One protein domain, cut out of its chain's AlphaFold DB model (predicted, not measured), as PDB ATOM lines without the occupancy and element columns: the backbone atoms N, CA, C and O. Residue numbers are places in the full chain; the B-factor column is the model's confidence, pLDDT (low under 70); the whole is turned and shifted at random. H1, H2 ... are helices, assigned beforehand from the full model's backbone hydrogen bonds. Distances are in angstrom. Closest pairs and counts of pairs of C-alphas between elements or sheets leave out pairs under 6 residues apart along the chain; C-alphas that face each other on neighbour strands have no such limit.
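This is residues 8 to 43 and 54 to 80 of the 201 residues of the protein "F-box domain-containing protein" of Coprinellus micaceus (UniProt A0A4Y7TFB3). H1, H2 and H3 form an arch, with H1 and H3 as its two legs and short H2 at the bend, and the helical hairpin of H5 and H6 folds back into its open side. Residues 8 to 14 of H1 stick out, and short H4 lies at the far end of H3. The printed part has 63 residues with six named helices, H1 to H6 in chain order, and no named strand: it is all helix. It is only just loose, close to compact, with a radius of gyration of the C-alphas of 12.9 A, and elongated, spanning 40 by 25 by 19 A.

Start at H3, residues 29 to 41, which with residues 29 to 33 alone only just touches H6, residues 70 to 78, in 3 pairs of C-alphas within 8 A. The closest C-alphas are those of Pro 29 and Phe 75, 7.0 A apart, and the lines are about perpendicular at 76 degrees. H6 touches H5, residues 61 to 68, at the C-alphas of Gly 66 and Arg 73, 4.3 A apart; this hairpin runs opposite ways at a tilt of 35.2 degrees, only just steep. H4, residues 54 to 58, is close to H3 but not clearly touching, with the C-alphas of Thr 40 and Arg 57 at 7.1 A. H2, residues 23 to 26, is likewise close but not clearly touching to H1, residues 8 to 20, where the C-alphas of Asn 19 and Ser 25 are 7.1 A apart. H1 is near H6 and apart from H3. Every O i to N i+4 pair is within hydrogen-bond range in H1, H3, H4, H5 and H6; H2 is too short for one.

Find C-alpha 8 at (-34.231, 10.784, 40.802); from there H1 runs 18.4 A to C-alpha 20. H3 runs 18.0 A from C-alpha 29 at (-10.486, 8.640, 24.127). H2 and H4 are short; H5 covers 11.1 A, and H6 covers 12.6 A to C-alpha 78 at (-12.133, 18.288, 24.683).

The two C-alphas farthest apart, those of Glu 10 and His 43, are 40.7 A apart. Residues 44 to 53 are not printed, and C-alphas 43 and 54 are 8.7 A apart across this cut, in the link from H3 to H4. The links printed whole are tight. Look for pLDDT under 70 at residues 42 to 43 and 54 to 60; the mean of the printed part is 85.1.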
ATOM      1  N   GLU A   8     -34.855  10.141  41.963       95.69
ATOM      2  CA  GLU A   8     -34.231  10.784  40.802       95.69
ATOM      3  C   GLU A   8     -32.711  10.598  40.795       95.69
ATOM      4  O   GLU A   8     -32.135  10.291  39.749       95.69
ATOM      5  N   ARG A   9     -32.062  10.731  41.956       95.44
ATOM      6  CA  ARG A   9     -30.617  10.531  42.092       95.44
ATOM      7  C   ARG A   9     -30.217   9.080  41.846       95.44
ATOM      8  O   ARG A   9     -29.324   8.836  41.043       95.44
ATOM      9  N   GLU A  10     -30.920   8.132  42.457       96.56
ATOM     10  CA  GLU A  10     -30.665   6.699  42.262       96.56
ATOM     11  C   GLU A  10     -30.848   6.291  40.790       96.56
ATOM     12  O   GLU A  10     -30.034   5.565  40.216       96.56
ATOM     13  N   LEU A  11     -31.870   6.836  40.123       95.38
ATOM     14  CA  LEU A  11     -32.112   6.605  38.701       95.38
ATOM     15  C   LEU A  11     -30.994   7.187  37.819       95.38
ATOM     16  O   LEU A  11     -30.622   6.568  36.816       95.38
ATOM     17  N   LEU A  12     -30.453   8.359  38.165       92.12
ATOM     18  CA  LEU A  12     -29.297   8.939  37.472       92.12
ATOM     19  C   LEU A  12     -28.034   8.090  37.666       92.12
ATOM     20  O   LEU A  12     -27.349   7.816  36.677       92.12
ATOM     21  N   ASP A  13     -27.779   7.613  38.884       94.12
ATOM     22  CA  ASP A  13     -26.621   6.771  39.204       94.12
ATOM     23  C   ASP A  13     -26.674   5.438  38.435       94.12
ATOM     24  O   ASP A  13     -25.693   5.039  37.801       94.12
ATOM     25  N   LEU A  14     -27.843   4.790  38.378       95.38
ATOM     26  CA  LEU A  14     -28.042   3.560  37.601       95.38
ATOM     27  C   LEU A  14     -27.866   3.785  36.092       95.38
ATOM     28  O   LEU A  14     -27.256   2.963  35.400       95.38
ATOM     29  N   LYS A  15     -28.358   4.913  35.558       92.12
ATOM     30  CA  LYS A  15     -28.129   5.283  34.150       92.12
ATOM     31  C   LYS A  15     -26.645   5.482  33.861       92.12
ATOM     32  O   LYS A  15     -26.169   5.035  32.814       92.12
ATOM     33  N   GLN A  16     -25.923   6.125  34.775       89.81
ATOM     34  CA  GLN A  16     -24.487   6.330  34.649       89.81
ATOM     35  C   GLN A  16     -23.730   5.000  34.698       89.81
ATOM     36  O   GLN A  16     -22.915   4.745  33.813       89.81
ATOM     37  N   GLN A  17     -24.048   4.115  35.646       92.25
ATOM     38  CA  GLN A  17     -23.444   2.782  35.731       92.25
ATOM     39  C   GLN A  17     -23.681   1.961  34.462       92.25
ATOM     40  O   GLN A  17     -22.732   1.419  33.898       92.25
ATOM     41  N   ARG A  18     -24.919   1.918  33.955       93.12
ATOM     42  CA  ARG A  18     -25.234   1.224  32.697       93.12
ATOM     43  C   ARG A  18     -24.409   1.764  31.531       93.12
ATOM     44  O   ARG A  18     -23.888   0.983  30.742       93.12
ATOM     45  N   ASN A  19     -24.285   3.087  31.420       89.94
ATOM     46  CA  ASN A  19     -23.485   3.701  30.365       89.94
ATOM     47  C   ASN A  19     -21.991   3.367  30.530       89.94
ATOM     48  O   ASN A  19     -21.340   3.060  29.536       89.94
ATOM     49  N   ASN A  20     -21.465   3.334  31.757       88.81
ATOM     50  CA  ASN A  20     -20.073   2.961  32.036       88.81
ATOM     51  C   ASN A  20     -19.768   1.487  31.717       88.81
ATOM     52  O   ASN A  20     -18.634   1.164  31.390       88.81
ATOM     53  N   MET A  21     -20.768   0.602  31.783       92.50
ATOM     54  CA  MET A  21     -20.627  -0.816  31.417       92.50
ATOM     55  C   MET A  21     -20.764  -1.082  29.912       92.50
ATOM     56  O   MET A  21     -20.570  -2.214  29.470       92.50
ATOM     57  N   SER A  22     -21.128  -0.075  29.113       91.44
ATOM     58  CA  SER A  22     -21.194  -0.239  27.662       91.44
ATOM     59  C   SER A  22     -19.792  -0.505  27.097       91.44
ATOM     60  O   SER A  22     -18.865   0.215  27.472       91.44
ATOM     61  N   PRO A  23     -19.612  -1.449  26.151       93.38
ATOM     62  CA  PRO A  23     -18.311  -1.707  25.523       93.38
ATOM     63  C   PRO A  23     -17.654  -0.464  24.906       93.38
ATOM     64  O   PRO A  23     -16.436  -0.374  24.829       93.38
ATOM     65  N   ILE A  24     -18.446   0.529  24.490       92.25
ATOM     66  CA  ILE A  24     -17.910   1.779  23.933       92.25
ATOM     67  C   ILE A  24     -17.233   2.665  24.987       92.25
ATOM     68  O   ILE A  24     -16.383   3.481  24.651       92.25
ATOM     69  N   SER A  25     -17.588   2.495  26.261       89.94
ATOM     70  CA  SER A  25     -17.026   3.251  27.383       89.94
ATOM     71  C   SER A  25     -15.669   2.709  27.832       89.94
ATOM     72  O   SER A  25     -15.007   3.344  28.646       89.94
ATOM     73  N   THR A  26     -15.238   1.552  27.311       91.50
ATOM     74  CA  THR A  26     -13.885   1.019  27.537       91.50
ATOM     75  C   THR A  26     -12.906   1.421  26.434       91.50
ATOM     76  O   THR A  26     -11.746   1.014  26.481       91.50
ATOM     77  N   LEU A  27     -13.355   2.171  25.419       93.06
ATOM     78  CA  LEU A  27     -12.473   2.657  24.365       93.06
ATOM     79  C   LEU A  27     -11.572   3.782  24.889       93.06
ATOM     80  O   LEU A  27     -12.048   4.648  25.627       93.06
ATOM     81  N   PRO A  28     -10.297   3.818  24.469       92.56
ATOM     82  CA  PRO A  28      -9.459   4.989  24.665       92.56
ATOM     83  C   PRO A  28     -10.091   6.229  24.021       92.56
ATOM     84  O   PRO A  28     -10.768   6.118  22.987       92.56
ATOM     85  N   PRO A  29      -9.872   7.412  24.605       90.06
ATOM     86  CA  PRO A  29     -10.486   8.640  24.127       90.06
ATOM     87  C   PRO A  29     -10.074   9.007  22.701       90.06
ATOM     88  O   PRO A  29     -10.887   9.551  21.958       90.06
ATOM     89  N   GLU A  30      -8.863   8.643  22.282       91.44
ATOM     90  CA  GLU A  30      -8.358   8.854  20.924       91.44
ATOM     91  C   GLU A  30      -9.187   8.061  19.908       91.44
ATOM     92  O   GLU A  30      -9.623   8.600  18.895       91.44
ATOM     93  N   ILE A  31      -9.483   6.795  20.222       93.50
ATOM     94  CA  ILE A  31     -10.293   5.922  19.363       93.50
ATOM     95  C   ILE A  31     -11.731   6.432  19.289       93.50
ATOM     96  O   ILE A  31     -12.330   6.436  18.215       93.50
ATOM     97  N   LEU A  32     -12.290   6.892  20.412       90.88
ATOM     98  CA  LEU A  32     -13.618   7.495  20.410       90.88
ATOM     99  C   LEU A  32     -13.648   8.766  19.552       90.88
ATOM    100  O   LEU A  32     -14.562   8.918  18.746       90.88
ATOM    101  N   CYS A  33     -12.657   9.651  19.690       89.44
ATOM    102  CA  CYS A  33     -12.563  10.868  18.884       89.44
ATOM    103  C   CYS A  33     -12.503  10.548  17.390       89.44
ATOM    104  O   CYS A  33     -13.248  11.153  16.628       89.44
ATOM    105  N   GLU A  34     -11.701   9.563  16.983       90.75
ATOM    106  CA  GLU A  34     -11.636   9.114  15.588       90.75
ATOM    107  C   GLU A  34     -12.972   8.557  15.088       90.75
ATOM    108  O   GLU A  34     -13.426   8.909  14.003       90.75
ATOM    109  N   ILE A  35     -13.671   7.748  15.892       89.44
ATOM    110  CA  ILE A  35     -15.013   7.259  15.534       89.44
ATOM    111  C   ILE A  35     -15.979   8.433  15.332       89.44
ATOM    112  O   ILE A  35     -16.754   8.439  14.371       89.44
ATOM    113  N   LEU A  36     -15.948   9.423  16.226       87.62
ATOM    114  CA  LEU A  36     -16.798  10.607  16.128       87.62
ATOM    115  C   LEU A  36     -16.435  11.460  14.906       87.62
ATOM    116  O   LEU A  36     -17.341  11.901  14.200       87.62
ATOM    117  N   LEU A  37     -15.144  11.637  14.617       86.88
ATOM    118  CA  LEU A  37     -14.663  12.349  13.436       86.88
ATOM    119  C   LEU A  37     -15.125  11.644  12.163       86.88
ATOM    120  O   LEU A  37     -15.755  12.279  11.321       86.88
ATOM    121  N   LEU A  38     -14.926  10.331  12.054       85.50
ATOM    122  CA  LEU A  38     -15.400   9.531  10.920       85.50
ATOM    123  C   LEU A  38     -16.922   9.618  10.749       85.50
ATOM    124  O   LEU A  38     -17.412   9.749   9.629       85.50
ATOM    125  N   ALA A  39     -17.683   9.610  11.845       82.00
ATOM    126  CA  ALA A  39     -19.133   9.779  11.795       82.00
ATOM    127  C   ALA A  39     -19.557  11.173  11.291       82.00
ATOM    128  O   ALA A  39     -20.636  11.308  10.713       82.00
ATOM    129  N   THR A  40     -18.721  12.200  11.481       78.31
ATOM    130  CA  THR A  40     -18.963  13.551  10.945       78.31
ATOM    131  C   THR A  40     -18.473  13.743   9.514       78.31
ATOM    132  O   THR A  40     -19.115  14.481   8.762       78.31
ATOM    133  N   THR A  41     -17.380  13.080   9.120       73.56
ATOM    134  CA  THR A  41     -16.682  13.295   7.841       73.56
ATOM    135  C   THR A  41     -17.088  12.328   6.734       73.56
ATOM    136  O   THR A  41     -16.818  12.627   5.573       73.56
ATOM    137  N   CYS A  42     -17.759  11.210   7.045       60.66
ATOM    138  CA  CYS A  42     -18.247  10.241   6.057       60.66
ATOM    139  C   CYS A  42     -19.440  10.801   5.253       60.66
ATOM    140  O   CYS A  42     -20.583  10.363   5.389       60.66
ATOM    141  N   HIS A  43     -19.159  11.804   4.425       60.59
ATOM    142  CA  HIS A  43     -20.018  12.304   3.359       60.59
ATOM    143  C   HIS A  43     -19.494  11.711   2.070       60.59
ATOM    144  O   HIS A  43     -18.577  12.243   1.451       60.59
ATOM    145  N   ASP A  54     -27.827  13.674   5.655       57.03
ATOM    146  CA  ASP A  54     -27.872  15.082   6.011       57.03
ATOM    147  C   ASP A  54     -28.515  15.376   7.365       57.03
ATOM    148  O   ASP A  54     -28.290  16.423   7.983       57.03
ATOM    149  N   ARG A  55     -29.304  14.430   7.888       55.75
ATOM    150  CA  ARG A  55     -30.034  14.637   9.142       55.75
ATOM    151  C   ARG A  55     -29.108  14.747  10.341       55.75
ATOM    152  O   ARG A  55     -29.416  15.528  11.238       55.75
ATOM    153  N   LEU A  56     -28.016  13.986  10.375       57.28
ATOM    154  CA  LEU A  56     -27.113  13.989  11.524       57.28
ATOM    155  C   LEU A  56     -26.371  15.325  11.621       57.28
ATOM    156  O   LEU A  56     -26.398  15.957  12.677       57.28
ATOM    157  N   ARG A  57     -25.824  15.830  10.513       62.53
ATOM    158  CA  ARG A  57     -25.063  17.088  10.503       62.53
ATOM    159  C   ARG A  57     -25.970  18.318  10.658       62.53
ATOM    160  O   ARG A  57     -25.750  19.151  11.549       62.53
ATOM    161  N   ILE A  58     -27.090  18.371   9.927       58.34
ATOM    162  CA  ILE A  58     -28.025  19.511   9.978       58.34
ATOM    163  C   ILE A  58     -28.731  19.605  11.335       58.34
ATOM    164  O   ILE A  58     -28.800  20.695  11.910       58.34
ATOM    165  N   LYS A  59     -29.207  18.493  11.916       64.94
ATOM    166  CA  LYS A  59     -29.990  18.544  13.170       64.94
ATOM    167  C   LYS A  59     -29.159  18.673  14.447       64.94
ATOM    168  O   LYS A  59     -29.731  18.684  15.532       64.94
ATOM    169  N   GLY A  60     -27.841  18.829  14.340       68.25
ATOM    170  CA  GLY A  60     -26.992  19.032  15.511       68.25
ATOM    171  C   GLY A  60     -26.491  17.723  16.079       68.25
ATOM    172  O   GLY A  60     -26.769  17.406  17.233       68.25
ATOM    173  N   PHE A  61     -25.712  17.004  15.270       75.62
ATOM    174  CA  PHE A  61     -24.970  15.805  15.656       75.62
ATOM    175  C   PHE A  61     -24.364  15.927  17.058       75.62
ATOM    176  O   PHE A  61     -24.602  15.077  17.907       75.62
ATOM    177  N   PHE A  62     -23.699  17.046  17.350       78.88
ATOM    178  CA  PHE A  62     -23.086  17.297  18.656       78.88
ATOM    179  C   PHE A  62     -24.078  17.425  19.811       78.88
ATOM    180  O   PHE A  62     -23.779  16.991  20.922       78.88
ATOM    181  N   GLY A  63     -25.274  17.959  19.559       80.75
ATOM    182  CA  GLY A  63     -26.359  17.934  20.536       80.75
ATOM    183  C   GLY A  63     -26.752  16.495  20.862       80.75
ATOM    184  O   GLY A  63     -26.810  16.121  22.030       80.75
ATOM    185  N   VAL A  64     -26.926  15.660  19.834       83.75
ATOM    186  CA  VAL A  64     -27.257  14.236  19.997       83.75
ATOM    187  C   VAL A  64     -26.147  13.486  20.739       83.75
ATOM    188  O   VAL A  64     -26.439  12.792  21.712       83.75
ATOM    189  N   LEU A  65     -24.880  13.676  20.352       83.56
ATOM    190  CA  LEU A  65     -23.723  13.080  21.030       83.56
ATOM    191  C   LEU A  65     -23.664  13.474  22.506       83.56
ATOM    192  O   LEU A  65     -23.500  12.622  23.382       83.56
ATOM    193  N   GLY A  66     -23.877  14.760  22.790       84.19
ATOM    194  CA  GLY A  66     -23.905  15.286  24.147       84.19
ATOM    195  C   GLY A  66     -25.031  14.707  25.008       84.19
ATOM    196  O   GLY A  66     -24.963  14.831  26.231       84.19
ATOM    197  N   HIS A  67     -26.053  14.079  24.420       85.44
ATOM    198  CA  HIS A  67     -27.147  13.425  25.143       85.44
ATOM    199  C   HIS A  67     -26.940  11.919  25.370       85.44
ATOM    200  O   HIS A  67     -27.695  11.338  26.151       85.44
ATOM    201  N   VAL A  68     -25.924  11.290  24.767       86.56
ATOM    202  CA  VAL A  68     -25.646   9.852  24.954       86.56
ATOM    203  C   VAL A  68     -25.214   9.564  26.395       86.56
ATOM    204  O   VAL A  68     -25.789   8.719  27.085       86.56
ATOM    205  N   SER A  69     -24.199  10.284  26.870       88.06
ATOM    206  CA  SER A  69     -23.710  10.201  28.245       88.06
ATOM    207  C   SER A  69     -22.925  11.460  28.620       88.06
ATOM    208  O   SER A  69     -22.481  12.211  27.752       88.06
ATOM    209  N   HIS A  70     -22.717  11.674  29.922       86.81
ATOM    210  CA  HIS A  70     -21.832  12.740  30.403       86.81
ATOM    211  C   HIS A  70     -20.405  12.583  29.856       86.81
ATOM    212  O   HIS A  70     -19.784  13.562  29.459       86.81
ATOM    213  N   TRP A  71     -19.916  11.343  29.780       88.50
ATOM    214  CA  TRP A  71     -18.580  11.016  29.283       88.50
ATOM    215  C   TRP A  71     -18.408  11.442  27.817       88.50
ATOM    216  O   TRP A  71     -17.492  12.192  27.506       88.50
ATOM    217  N   TRP A  72     -19.361  11.102  26.942       90.25
ATOM    218  CA  TRP A  72     -19.337  11.499  25.523       90.25
ATOM    219  C   TRP A  72     -19.338  13.013  25.332       90.25
ATOM    220  O   TRP A  72     -18.647  13.534  24.460       90.25
ATOM    221  N   ARG A  73     -20.109  13.727  26.159       91.38
ATOM    222  CA  ARG A  73     -20.141  15.189  26.127       91.38
ATOM    223  C   ARG A  73     -18.782  15.786  26.485       91.38
ATOM    224  O   ARG A  73     -18.350  16.701  25.796       91.38
ATOM    225  N   MET A  74     -18.138  15.281  27.538       90.25
ATOM    226  CA  MET A  74     -16.811  15.747  27.944       90.25
ATOM    227  C   MET A  74     -15.792  15.543  26.818       90.25
ATOM    228  O   MET A  74     -15.142  16.507  26.431       90.25
ATOM    229  N   PHE A  75     -15.749  14.356  26.201       89.62
ATOM    230  CA  PHE A  75     -14.837  14.105  25.075       89.62
ATOM    231  C   PHE A  75     -15.094  14.989  23.872       89.62
ATOM    232  O   PHE A  75     -14.153  15.526  23.295       89.62
ATOM    233  N   ALA A  76     -16.362  15.172  23.503       90.00
ATOM    234  CA  ALA A  76     -16.691  16.052  22.397       90.00
ATOM    235  C   ALA A  76     -16.171  17.475  22.659       90.00
ATOM    236  O   ALA A  76     -15.598  18.079  21.763       90.00
ATOM    237  N   LEU A  77     -16.318  17.995  23.882       90.25
ATOM    238  CA  LEU A  77     -15.836  19.333  24.249       90.25
ATOM    239  C   LEU A  77     -14.303  19.440  24.311       90.25
ATOM    240  O   LEU A  77     -13.776  20.521  24.066       90.25
ATOM    241  N   GLU A  78     -13.602  18.349  24.618       91.44
ATOM    242  CA  GLU A  78     -12.133  18.288  24.683       91.44
ATOM    243  C   GLU A  78     -11.462  18.015  23.328       91.44
ATOM    244  O   GLU A  78     -10.238  18.084  23.231       91.44
ATOM    245  N   CYS A  79     -12.238  17.741  22.274       92.44
ATOM    246  CA  CYS A  79     -11.731  17.497  20.926       92.44
ATOM    247  C   CYS A  79     -12.172  18.610  19.955       92.44
ATOM    248  O   CYS A  79     -13.205  18.486  19.289       92.44
ATOM    249  N   PRO A  80     -11.393  19.704  19.837       93.06
ATOM    250  CA  PRO A  80     -11.690  20.826  18.947       93.06
ATOM    251  C   PRO A  80     -11.927  20.449  17.480       93.06
ATOM    252  O   PRO A  80     -12.766  21.061  16.823       93.06
TER     253      PRO A  80